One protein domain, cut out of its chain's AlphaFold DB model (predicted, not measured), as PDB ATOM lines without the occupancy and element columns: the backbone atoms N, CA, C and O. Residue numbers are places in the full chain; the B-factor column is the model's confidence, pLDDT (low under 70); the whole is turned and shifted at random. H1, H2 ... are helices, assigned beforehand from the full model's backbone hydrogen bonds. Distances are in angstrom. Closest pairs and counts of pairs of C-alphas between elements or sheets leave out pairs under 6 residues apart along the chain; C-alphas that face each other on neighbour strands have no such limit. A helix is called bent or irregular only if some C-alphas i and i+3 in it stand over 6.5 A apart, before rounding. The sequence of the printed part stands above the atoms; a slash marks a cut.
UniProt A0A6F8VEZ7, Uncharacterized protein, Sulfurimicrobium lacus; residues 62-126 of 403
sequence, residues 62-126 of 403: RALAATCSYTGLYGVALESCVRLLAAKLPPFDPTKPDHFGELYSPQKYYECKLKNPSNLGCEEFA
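Overview. This is residues 62 to 126 of the 403 residues of an uncharacterized protein of Sulfurimicrobium lacus (UniProt A0A6F8VEZ7). Four short helices are arranged in an open arc, H1, H2, H3 and H4 in chain order, each packed beside the one before and running back the opposite way, with H1 and H4 apart at the arc's two ends. From one end of this small helical body the long loop between H2 and H3 reaches out and folds back, and its residues 93 to 99 stick out, adding to the length. The printed part has 65 residues with four named helices, which hold 35 of them, and no named strand; the class is all helix. The whole is compact, with a radius of gyration of the C-alphas of 12.2 A, and its C-alphas span 39 by 19 by 17 A.

Arrangement. H1, residues 62 to 68, touches H2, residues 76 to 87, and the closest C-alphas are those of Cys 68 and Cys 81, 5.9 A apart. The two form a helical hairpin, opposite ways at a shallow tilt of 28 degrees. H2 touches H3, residues 106 to 115, at the closest C-alphas of Ala 86 and Pro 106, 5.4 A apart. This pair too is a hairpin, opposite ways at a shallow tilt of 23 degrees. H3 touches H4, residues 120 to 125, where the closest C-alphas, those of Tyr 109 and Phe 125, are 5.1 A apart. They form a third hairpin, opposite ways at a shallow tilt of 22 degrees. The helix packing is mostly aligned. H1 is apart from H3 and from H4, and H2 is apart from H4. In H1, H2 and H3 every O i to N i+4 pair is within hydrogen-bond range; in H4 0 of 2 are, while 3 of 3 O i to N i+3 pairs are.

Along the chain. H1 begins at C-alpha 62, (28.291, 17.173, 23.154), and measures 9.6 A from first to last C-alpha. H2, the longest helix by residues with 12, measures 16.0 A and begins at C-alpha 76, (15.859, 27.431, 36.003). H3 measures 14.5 A from Pro 106 to Lys 115. H4 measures 10.5 A and ends at C-alpha 125, (23.679, 31.855, 15.611). H4 is neither bent nor irregular, but only just: C-alphas 121 and 124 are 6.2 A apart.

Size, cuts and confidence. The two C-alphas farthest apart are those of Gly 72 and Thr 95, 39.8 A. The link from H2 to H3, residues 88 to 105, is long, and in it residues 93 to 99 stand free. The link from H1 to H2 is short, with 7 residues, and the link from H3 to H4 is tight, with 4. The printed part has no cut. Its mean pLDDT is 79.8, and residues 62 to 76, of which 62 to 68 belong to H1 and 76 belongs to H2, are under 70.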
ATOM      1  N   ARG A  62      29.254  18.082  23.799       49.25
ATOM      2  CA  ARG A  62      28.291  17.173  23.154       49.25
ATOM      3  C   ARG A  62      27.441  16.438  24.182       49.25
ATOM      4  O   ARG A  62      26.225  16.377  24.015       49.25
ATOM      5  N   ALA A  63      28.051  15.954  25.264       49.19
ATOM      6  CA  ALA A  63      27.319  15.373  26.388       49.19
ATOM      7  C   ALA A  63      26.362  16.396  27.023       49.19
ATOM      8  O   ALA A  63      25.189  16.097  27.220       49.19
ATOM      9  N   LEU A  64      26.828  17.634  27.247       58.44
ATOM     10  CA  LEU A  64      25.989  18.718  27.761       58.44
ATOM     11  C   LEU A  64      24.828  19.036  26.811       58.44
ATOM     12  O   LEU A  64      23.700  19.151  27.269       58.44
ATOM     13  N   ALA A  65      25.081  19.140  25.502       56.94
ATOM     14  CA  ALA A  65      24.041  19.386  24.505       56.94
ATOM     15  C   ALA A  65      23.002  18.255  24.454       56.94
ATOM     16  O   ALA A  65      21.808  18.537  24.360       56.94
ATOM     17  N   ALA A  66      23.423  16.993  24.583       56.38
ATOM     18  CA  ALA A  66      22.524  15.842  24.644       56.38
ATOM     19  C   ALA A  66      21.653  15.853  25.913       56.38
ATOM     20  O   ALA A  66      20.443  15.654  25.823       56.38
ATOM     21  N   THR A  67      22.231  16.158  27.081       56.78
ATOM     22  CA  THR A  67      21.480  16.325  28.341       56.78
ATOM     23  C   THR A  67      20.515  17.510  28.274       56.78
ATOM     24  O   THR A  67      19.384  17.426  28.743       56.78
ATOM     25  N   CYS A  68      20.944  18.600  27.642       60.84
ATOM     26  CA  CYS A  68      20.171  19.819  27.444       60.84
ATOM     27  C   CYS A  68      19.014  19.680  26.447       60.84
ATOM     28  O   CYS A  68      18.014  20.384  26.561       60.84
ATOM     29  N   SER A  69      19.153  18.785  25.470       55.28
ATOM     30  CA  SER A  69      18.141  18.527  24.438       55.28
ATOM     31  C   SER A  69      17.049  17.564  24.909       55.28
ATOM     32  O   SER A  69      16.097  17.320  24.167       55.28
ATOM     33  N   TYR A  70      17.165  17.004  26.119       55.06
ATOM     34  CA  TYR A  70      16.162  16.090  26.650       55.06
ATOM     35  C   TYR A  70      14.872  16.853  26.970       55.06
ATOM     36  O   TYR A  70      14.852  17.789  27.774       55.06
ATOM     37  N   THR A  71      13.780  16.437  26.331       51.41
ATOM     38  CA  THR A  71      12.427  16.956  26.548       51.41
ATOM     39  C   THR A  71      12.003  16.657  27.987       51.41
ATOM     40  O   THR A  71      11.547  15.558  28.294       51.41
ATOM     41  N   GLY A  72      12.231  17.601  28.896       53.69
ATOM     42  CA  GLY A  72      11.976  17.415  30.327       53.69
ATOM     43  C   GLY A  72      12.585  18.483  31.236       53.69
ATOM     44  O   GLY A  72      12.169  18.598  32.387       53.69
ATOM     45  N   LEU A  73      13.537  19.282  30.742       59.78
ATOM     46  CA  LEU A  73      14.047  20.444  31.471       59.78
ATOM     47  C   LEU A  73      13.082  21.632  31.335       59.78
ATOM     48  O   LEU A  73      12.734  22.030  30.226       59.78
ATOM     49  N   TYR A  74      12.699  22.232  32.465       62.38
ATOM     50  CA  TYR A  74      11.853  23.429  32.529       62.38
ATOM     51  C   TYR A  74      12.417  24.440  33.539       62.38
ATOM     52  O   TYR A  74      13.163  24.074  34.453       62.38
ATOM     53  N   GLY A  75      12.059  25.718  33.382       66.25
ATOM     54  CA  GLY A  75      12.447  26.791  34.304       66.25
ATOM     55  C   GLY A  75      13.967  26.966  34.437       66.25
ATOM     56  O   GLY A  75      14.697  26.928  33.448       66.25
ATOM     57  N   VAL A  76      14.450  27.123  35.674       62.81
ATOM     58  CA  VAL A  76      15.859  27.431  36.003       62.81
ATOM     59  C   VAL A  76      16.846  26.381  35.476       62.81
ATOM     60  O   VAL A  76      17.969  26.718  35.096       62.81
ATOM     61  N   ALA A  77      16.443  25.107  35.421       70.38
ATOM     62  CA  ALA A  77      17.300  24.027  34.934       70.38
ATOM     63  C   ALA A  77      17.560  24.145  33.425       70.38
ATOM     64  O   ALA A  77      18.691  23.959  32.974       70.38
ATOM     65  N   LEU A  78      16.528  24.513  32.660       71.62
ATOM     66  CA  LEU A  78      16.651  24.778  31.233       71.62
ATOM     67  C   LEU A  78      17.503  26.027  30.977       71.62
ATOM     68  O   LEU A  78      18.434  25.983  30.177       71.62
ATOM     69  N   GLU A  79      17.222  27.117  31.691       73.81
ATOM     70  CA  GLU A  79      17.968  28.371  31.562       73.81
ATOM     71  C   GLU A  79      19.461  28.183  31.859       73.81
ATOM     72  O   GLU A  79      20.311  28.588  31.065       73.81
ATOM     73  N   SER A  80      19.792  27.485  32.948       76.44
ATOM     74  CA  SER A  80      21.181  27.187  33.324       76.44
ATOM     75  C   SER A  80      21.893  26.349  32.261       76.44
ATOM     76  O   SER A  80      23.046  26.609  31.921       76.44
ATOM     77  N   CYS A  81      21.199  25.366  31.697       78.62
ATOM     78  CA  CYS A  81      21.712  24.520  30.627       78.62
ATOM     79  C   CYS A  81      21.980  25.321  29.337       78.62
ATOM     80  O   CYS A  81      23.084  25.261  28.788       78.62
ATOM     81  N   VAL A  82      21.016  26.128  28.882       81.38
ATOM     82  CA  VAL A  82      21.165  26.974  27.688       81.38
ATOM     83  C   VAL A  82      22.268  28.016  27.895       81.38
ATOM     84  O   VAL A  82      23.064  28.253  26.985       81.38
ATOM     85  N   ARG A  83      22.393  28.569  29.111       82.12
ATOM     86  CA  ARG A  83      23.485  29.475  29.494       82.12
ATOM     87  C   ARG A  83      24.846  28.800  29.370       82.12
ATOM     88  O   ARG A  83      25.758  29.397  28.809       82.12
ATOM     89  N   LEU A  84      24.989  27.563  29.849       82.06
ATOM     90  CA  LEU A  84      26.241  26.810  29.732       82.06
ATOM     91  C   LEU A  84      26.583  26.471  28.275       82.06
ATOM     92  O   LEU A  84      27.753  26.530  27.904       82.06
ATOM     93  N   LEU A  85      25.589  26.142  27.442       82.12
ATOM     94  CA  LEU A  85      25.809  25.917  26.010       82.12
ATOM     95  C   LEU A  85      26.280  27.191  25.306       82.12
ATOM     96  O   LEU A  85      27.280  27.157  24.593       82.12
ATOM     97  N   ALA A  86      25.607  28.317  25.547       86.31
ATOM     98  CA  ALA A  86      25.989  29.602  24.974       86.31
ATOM     99  C   ALA A  86      27.368  30.071  25.470       86.31
ATOM    100  O   ALA A  86      28.171  30.547  24.677       86.31
ATOM    101  N   ALA A  87      27.687  29.876  26.753       85.94
ATOM    102  CA  ALA A  87      28.978  30.256  27.333       85.94
ATOM    103  C   ALA A  87      30.165  29.425  26.811       85.94
ATOM    104  O   ALA A  87      31.313  29.843  26.954       85.94
ATOM    105  N   LYS A  88      29.912  28.251  26.219       85.38
ATOM    106  CA  LYS A  88      30.937  27.447  25.536       85.38
ATOM    107  C   LYS A  88      31.222  27.915  24.112       85.38
ATOM    108  O   LYS A  88      32.213  27.477  23.528       85.38
ATOM    109  N   LEU A  89      30.365  28.761  23.540       89.00
ATOM    110  CA  LEU A  89      30.632  29.351  22.240       89.00
ATOM    111  C   LEU A  89      31.782  30.360  22.384       89.00
ATOM    112  O   LEU A  89      31.733  31.213  23.274       89.00
ATOM    113  N   PRO A  90      32.837  30.256  21.557       89.56
ATOM    114  CA  PRO A  90      33.940  31.204  21.614       89.56
ATOM    115  C   PRO A  90      33.468  32.630  21.283       89.56
ATOM    116  O   PRO A  90      32.474  32.818  20.582       89.56
ATOM    117  N   PRO A  91      34.173  33.667  21.754       89.88
ATOM    118  CA  PRO A  91      33.921  35.015  21.265       89.88
ATOM    119  C   PRO A  91      34.202  35.090  19.756       89.88
ATOM    120  O   PRO A  91      35.078  34.390  19.244       89.88
ATOM    121  N   PHE A  92      33.470  35.956  19.051       90.69
ATOM    122  CA  PHE A  92      33.734  36.242  17.641       90.69
ATOM    123  C   PHE A  92      35.149  36.815  17.479       90.69
ATOM    124  O   PHE A  92      35.500  37.792  18.142       90.69
ATOM    125  N   ASP A  93      35.946  36.215  16.595       90.62
ATOM    126  CA  ASP A  93      37.304  36.665  16.284       90.62
ATOM    127  C   ASP A  93      37.301  37.440  14.953       90.62
ATOM    128  O   ASP A  93      37.179  36.829  13.885       90.62
ATOM    129  N   PRO A  94      37.465  38.778  14.981       89.00
ATOM    130  CA  PRO A  94      37.432  39.604  13.777       89.00
ATOM    131  C   PRO A  94      38.621  39.355  12.841       89.00
ATOM    132  O   PRO A  94      38.587  39.795  11.696       89.00
ATOM    133  N   THR A  95      39.668  38.655  13.294       89.94
ATOM    134  CA  THR A  95      40.810  38.274  12.447       89.94
ATOM    135  C   THR A  95      40.523  37.034  11.598       89.94
ATOM    136  O   THR A  95      41.246  36.756  10.641       89.94
ATOM    137  N   LYS A  96      39.454  36.295  11.919       87.19
ATOM    138  CA  LYS A  96      39.014  35.091  11.205       87.19
ATOM    139  C   LYS A  96      37.500  35.128  10.961       87.19
ATOM    140  O   LYS A  96      36.801  34.209  11.389       87.19
ATOM    141  N   PRO A  97      36.978  36.152  10.262       85.06
ATOM    142  CA  PRO A  97      35.537  36.316  10.072       85.06
ATOM    143  C   PRO A  97      34.906  35.096   9.384       85.06
ATOM    144  O   PRO A  97      33.855  34.633   9.811       85.06
ATOM    145  N   ASP A  98      35.610  34.484   8.426       84.06
ATOM    146  CA  ASP A  98      35.157  33.289   7.700       84.06
ATOM    147  C   ASP A  98      35.073  32.010   8.559       84.06
ATOM    148  O   ASP A  98      34.637  30.958   8.083       84.06
ATOM    149  N   HIS A  99      35.562  32.056   9.800       88.50
ATOM    150  CA  HIS A  99      35.458  30.948  10.749       88.50
ATOM    151  C   HIS A  99      34.084  30.915  11.422       88.50
ATOM    152  O   HIS A  99      33.680  29.885  11.955       88.50
ATOM    153  N   PHE A 100      33.351  32.021  11.402       92.00
ATOM    154  CA  PHE A 100      32.053  32.145  12.045       92.00
ATOM    155  C   PHE A 100      30.964  32.277  10.987       92.00
ATOM    156  O   PHE A 100      31.201  32.800   9.899       92.00
ATOM    157  N   GLY A 101      29.767  31.786  11.305       90.88
ATOM    158  CA  GLY A 101      28.605  32.023  10.458       90.88
ATOM    159  C   GLY A 101      28.243  33.503  10.394       90.88
ATOM    160  O   GLY A 101      28.536  34.277  11.306       90.88
ATOM    161  N   GLU A 102      27.542  33.898   9.340       89.81
ATOM    162  CA  GLU A 102      27.181  35.301   9.093       89.81
ATOM    163  C   GLU A 102      26.318  35.901  10.206       89.81
ATOM    164  O   GLU A 102      26.359  37.101  10.475       89.81
ATOM    165  N   LEU A 103      25.521  35.052  10.854       91.56
ATOM    166  CA  LEU A 103      24.637  35.428  11.951       91.56
ATOM    167  C   LEU A 103      25.229  35.104  13.326       91.56
ATOM    168  O   LEU A 103      24.528  35.256  14.326       91.56
ATOM    169  N   TYR A 104      26.491  34.676  13.402       93.69
ATOM    170  CA  TYR A 104      27.096  34.202  14.639       93.69
ATOM    171  C   TYR A 104      26.943  35.203  15.787       93.69
ATOM    172  O   TYR A 104      27.370  36.356  15.720       93.69
ATOM    173  N   SER A 105      26.307  34.751  16.863       93.88
ATOM    174  CA  SER A 105      26.092  35.541  18.063       93.88
ATOM    175  C   SER A 105      25.727  34.612  19.220       93.88
ATOM    176  O   SER A 105      24.580  34.160  19.303       93.88
ATOM    177  N   PRO A 106      26.657  34.370  20.163       92.00
ATOM    178  CA  PRO A 106      26.369  33.578  21.358       92.00
ATOM    179  C   PRO A 106      25.158  34.100  22.145       92.00
ATOM    180  O   PRO A 106      24.372  33.314  22.671       92.00
ATOM    181  N   GLN A 107      24.957  35.421  22.156       92.38
ATOM    182  CA  GLN A 107      23.811  36.059  22.802       92.38
ATOM    183  C   GLN A 107      22.486  35.748  22.088       92.38
ATOM    184  O   GLN A 107      21.529  35.333  22.736       92.38
ATOM    185  N   LYS A 108      22.417  35.880  20.755       94.06
ATOM    186  CA  LYS A 108      21.195  35.521  20.010       94.06
ATOM    187  C   LYS A 108      20.909  34.024  20.078       94.06
ATOM    188  O   LYS A 108      19.747  33.635  20.167       94.06
ATOM    189  N   TYR A 109      21.951  33.191  20.078       92.25
ATOM    190  CA  TYR A 109      21.814  31.755  20.311       92.25
ATOM    191  C   TYR A 109      21.146  31.480  21.666       92.25
ATOM    192  O   TYR A 109      20.139  30.772  21.717       92.25
ATOM    193  N   TYR A 110      21.655  32.098  22.739       90.94
ATOM    194  CA  TYR A 110      21.092  32.011  24.088       90.94
ATOM    195  C   TYR A 110      19.617  32.430  24.121       90.94
ATOM    196  O   TYR A 110      18.755  31.642  24.506       90.94
ATOM    197  N   GLU A 111      19.305  33.636  23.642       92.25
ATOM    198  CA  GLU A 111      17.941  34.178  23.617       92.25
ATOM    199  C   GLU A 111      16.973  33.313  22.798       92.25
ATOM    200  O   GLU A 111      15.812  33.137  23.176       92.25
ATOM    201  N   CYS A 112      17.440  32.755  21.680       91.62
ATOM    202  CA  CYS A 112      16.650  31.878  20.824       91.62
ATOM    203  C   CYS A 112      16.342  30.543  21.518       91.62
ATOM    204  O   CYS A 112      15.181  30.127  21.571       91.62
ATOM    205  N   LYS A 113      17.361  29.894  22.097       86.62
ATOM    206  CA  LYS A 113      17.215  28.608  22.792       86.62
ATOM    207  C   LYS A 113      16.427  28.723  24.094       86.62
ATOM    208  O   LYS A 113      15.714  27.786  24.431       86.62
ATOM    209  N   LEU A 114      16.480  29.858  24.795       86.88
ATOM    210  CA  LEU A 114      15.626  30.092  25.965       86.88
ATOM    211  C   LEU A 114      14.137  30.097  25.612       86.88
ATOM    212  O   LEU A 114      13.326  29.557  26.360       86.88
ATOM    213  N   LYS A 115      13.771  30.703  24.476       87.25
ATOM    214  CA  LYS A 115      12.374  30.755  24.019       87.25
ATOM    215  C   LYS A 115      11.874  29.386  23.577       87.25
ATOM    216  O   LYS A 115      10.734  29.028  23.855       87.25
ATOM    217  N   ASN A 116      12.706  28.648  22.848       83.44
ATOM    218  CA  ASN A 116      12.386  27.304  22.388       83.44
ATOM    219  C   ASN A 116      13.673  26.461  22.269       83.44
ATOM    220  O   ASN A 116      14.372  26.551  21.255       83.44
ATOM    221  N   PRO A 117      13.975  25.612  23.266       79.44
ATOM    222  CA  PRO A 117      15.211  24.822  23.301       79.44
ATOM    223  C   PRO A 117      15.341  23.848  22.131       79.44
ATOM    224  O   PRO A 117      16.435  23.620  21.610       79.44
ATOM    225  N   SER A 118      14.208  23.311  21.680       77.88
ATOM    226  CA  SER A 118      14.126  22.350  20.580       77.88
ATOM    227  C   SER A 118      14.171  23.011  19.200       77.88
ATOM    228  O   SER A 118      14.179  22.313  18.188       77.88
ATOM    229  N   ASN A 119      14.210  24.345  19.117       83.56
ATOM    230  CA  ASN A 119      14.292  25.037  17.838       83.56
ATOM    231  C   ASN A 119      15.686  24.859  17.209       83.56
ATOM    232  O   ASN A 119      16.677  25.450  17.650       83.56
ATOM    233  N   LEU A 120      15.747  24.065  16.140       82.12
ATOM    234  CA  LEU A 120      16.948  23.866  15.320       82.12
ATOM    235  C   LEU A 120      17.324  25.118  14.509       82.12
ATOM    236  O   LEU A 120      18.449  25.247  14.038       82.12
ATOM    237  N   GLY A 121      16.400  26.071  14.357       85.31
ATOM    238  CA  GLY A 121      16.671  27.375  13.757       85.31
ATOM    239  C   GLY A 121      17.767  28.145  14.490       85.31
ATOM    240  O   GLY A 121      18.582  28.784  13.837       85.31
ATOM    241  N   CYS A 122      17.840  28.009  15.819       89.69
ATOM    242  CA  CYS A 122      18.800  28.739  16.644       89.69
ATOM    243  C   CYS A 122      20.264  28.399  16.332       89.69
ATOM    244  O   CYS A 122      21.132  29.218  16.620       89.69
ATOM    245  N   GLU A 123      20.546  27.236  15.731       87.94
ATOM    246  CA  GLU A 123      21.915  26.822  15.387       87.94
ATOM    247  C   GLU A 123      22.602  27.803  14.427       87.94
ATOM    248  O   GLU A 123      23.822  27.918  14.458       87.94
ATOM    249  N   GLU A 124      21.844  28.580  13.637       89.75
ATOM    250  CA  GLU A 124      22.402  29.601  12.737       89.75
ATOM    251  C   GLU A 124      23.234  30.672  13.473       89.75
ATOM    252  O   GLU A 124      24.170  31.230  12.906       89.75
ATOM    253  N   PHE A 125      22.945  30.914  14.758       92.81
ATOM    254  CA  PHE A 125      23.679  31.855  15.611       92.81
ATOM    255  C   PHE A 125      24.912  31.238  16.289       92.81
ATOM    256  O   PHE A 125      25.683  31.958  16.923       92.81
ATOM    257  N   ALA A 126      25.100  29.924  16.179       91.56
ATOM    258  CA  ALA A 126      26.212  29.185  16.772       91.56
ATOM    259  C   ALA A 126      27.147  28.563  15.724       91.56
ATOM    260  O   ALA A 126      28.119  27.901  16.098       91.56
TER     261      ALA A 126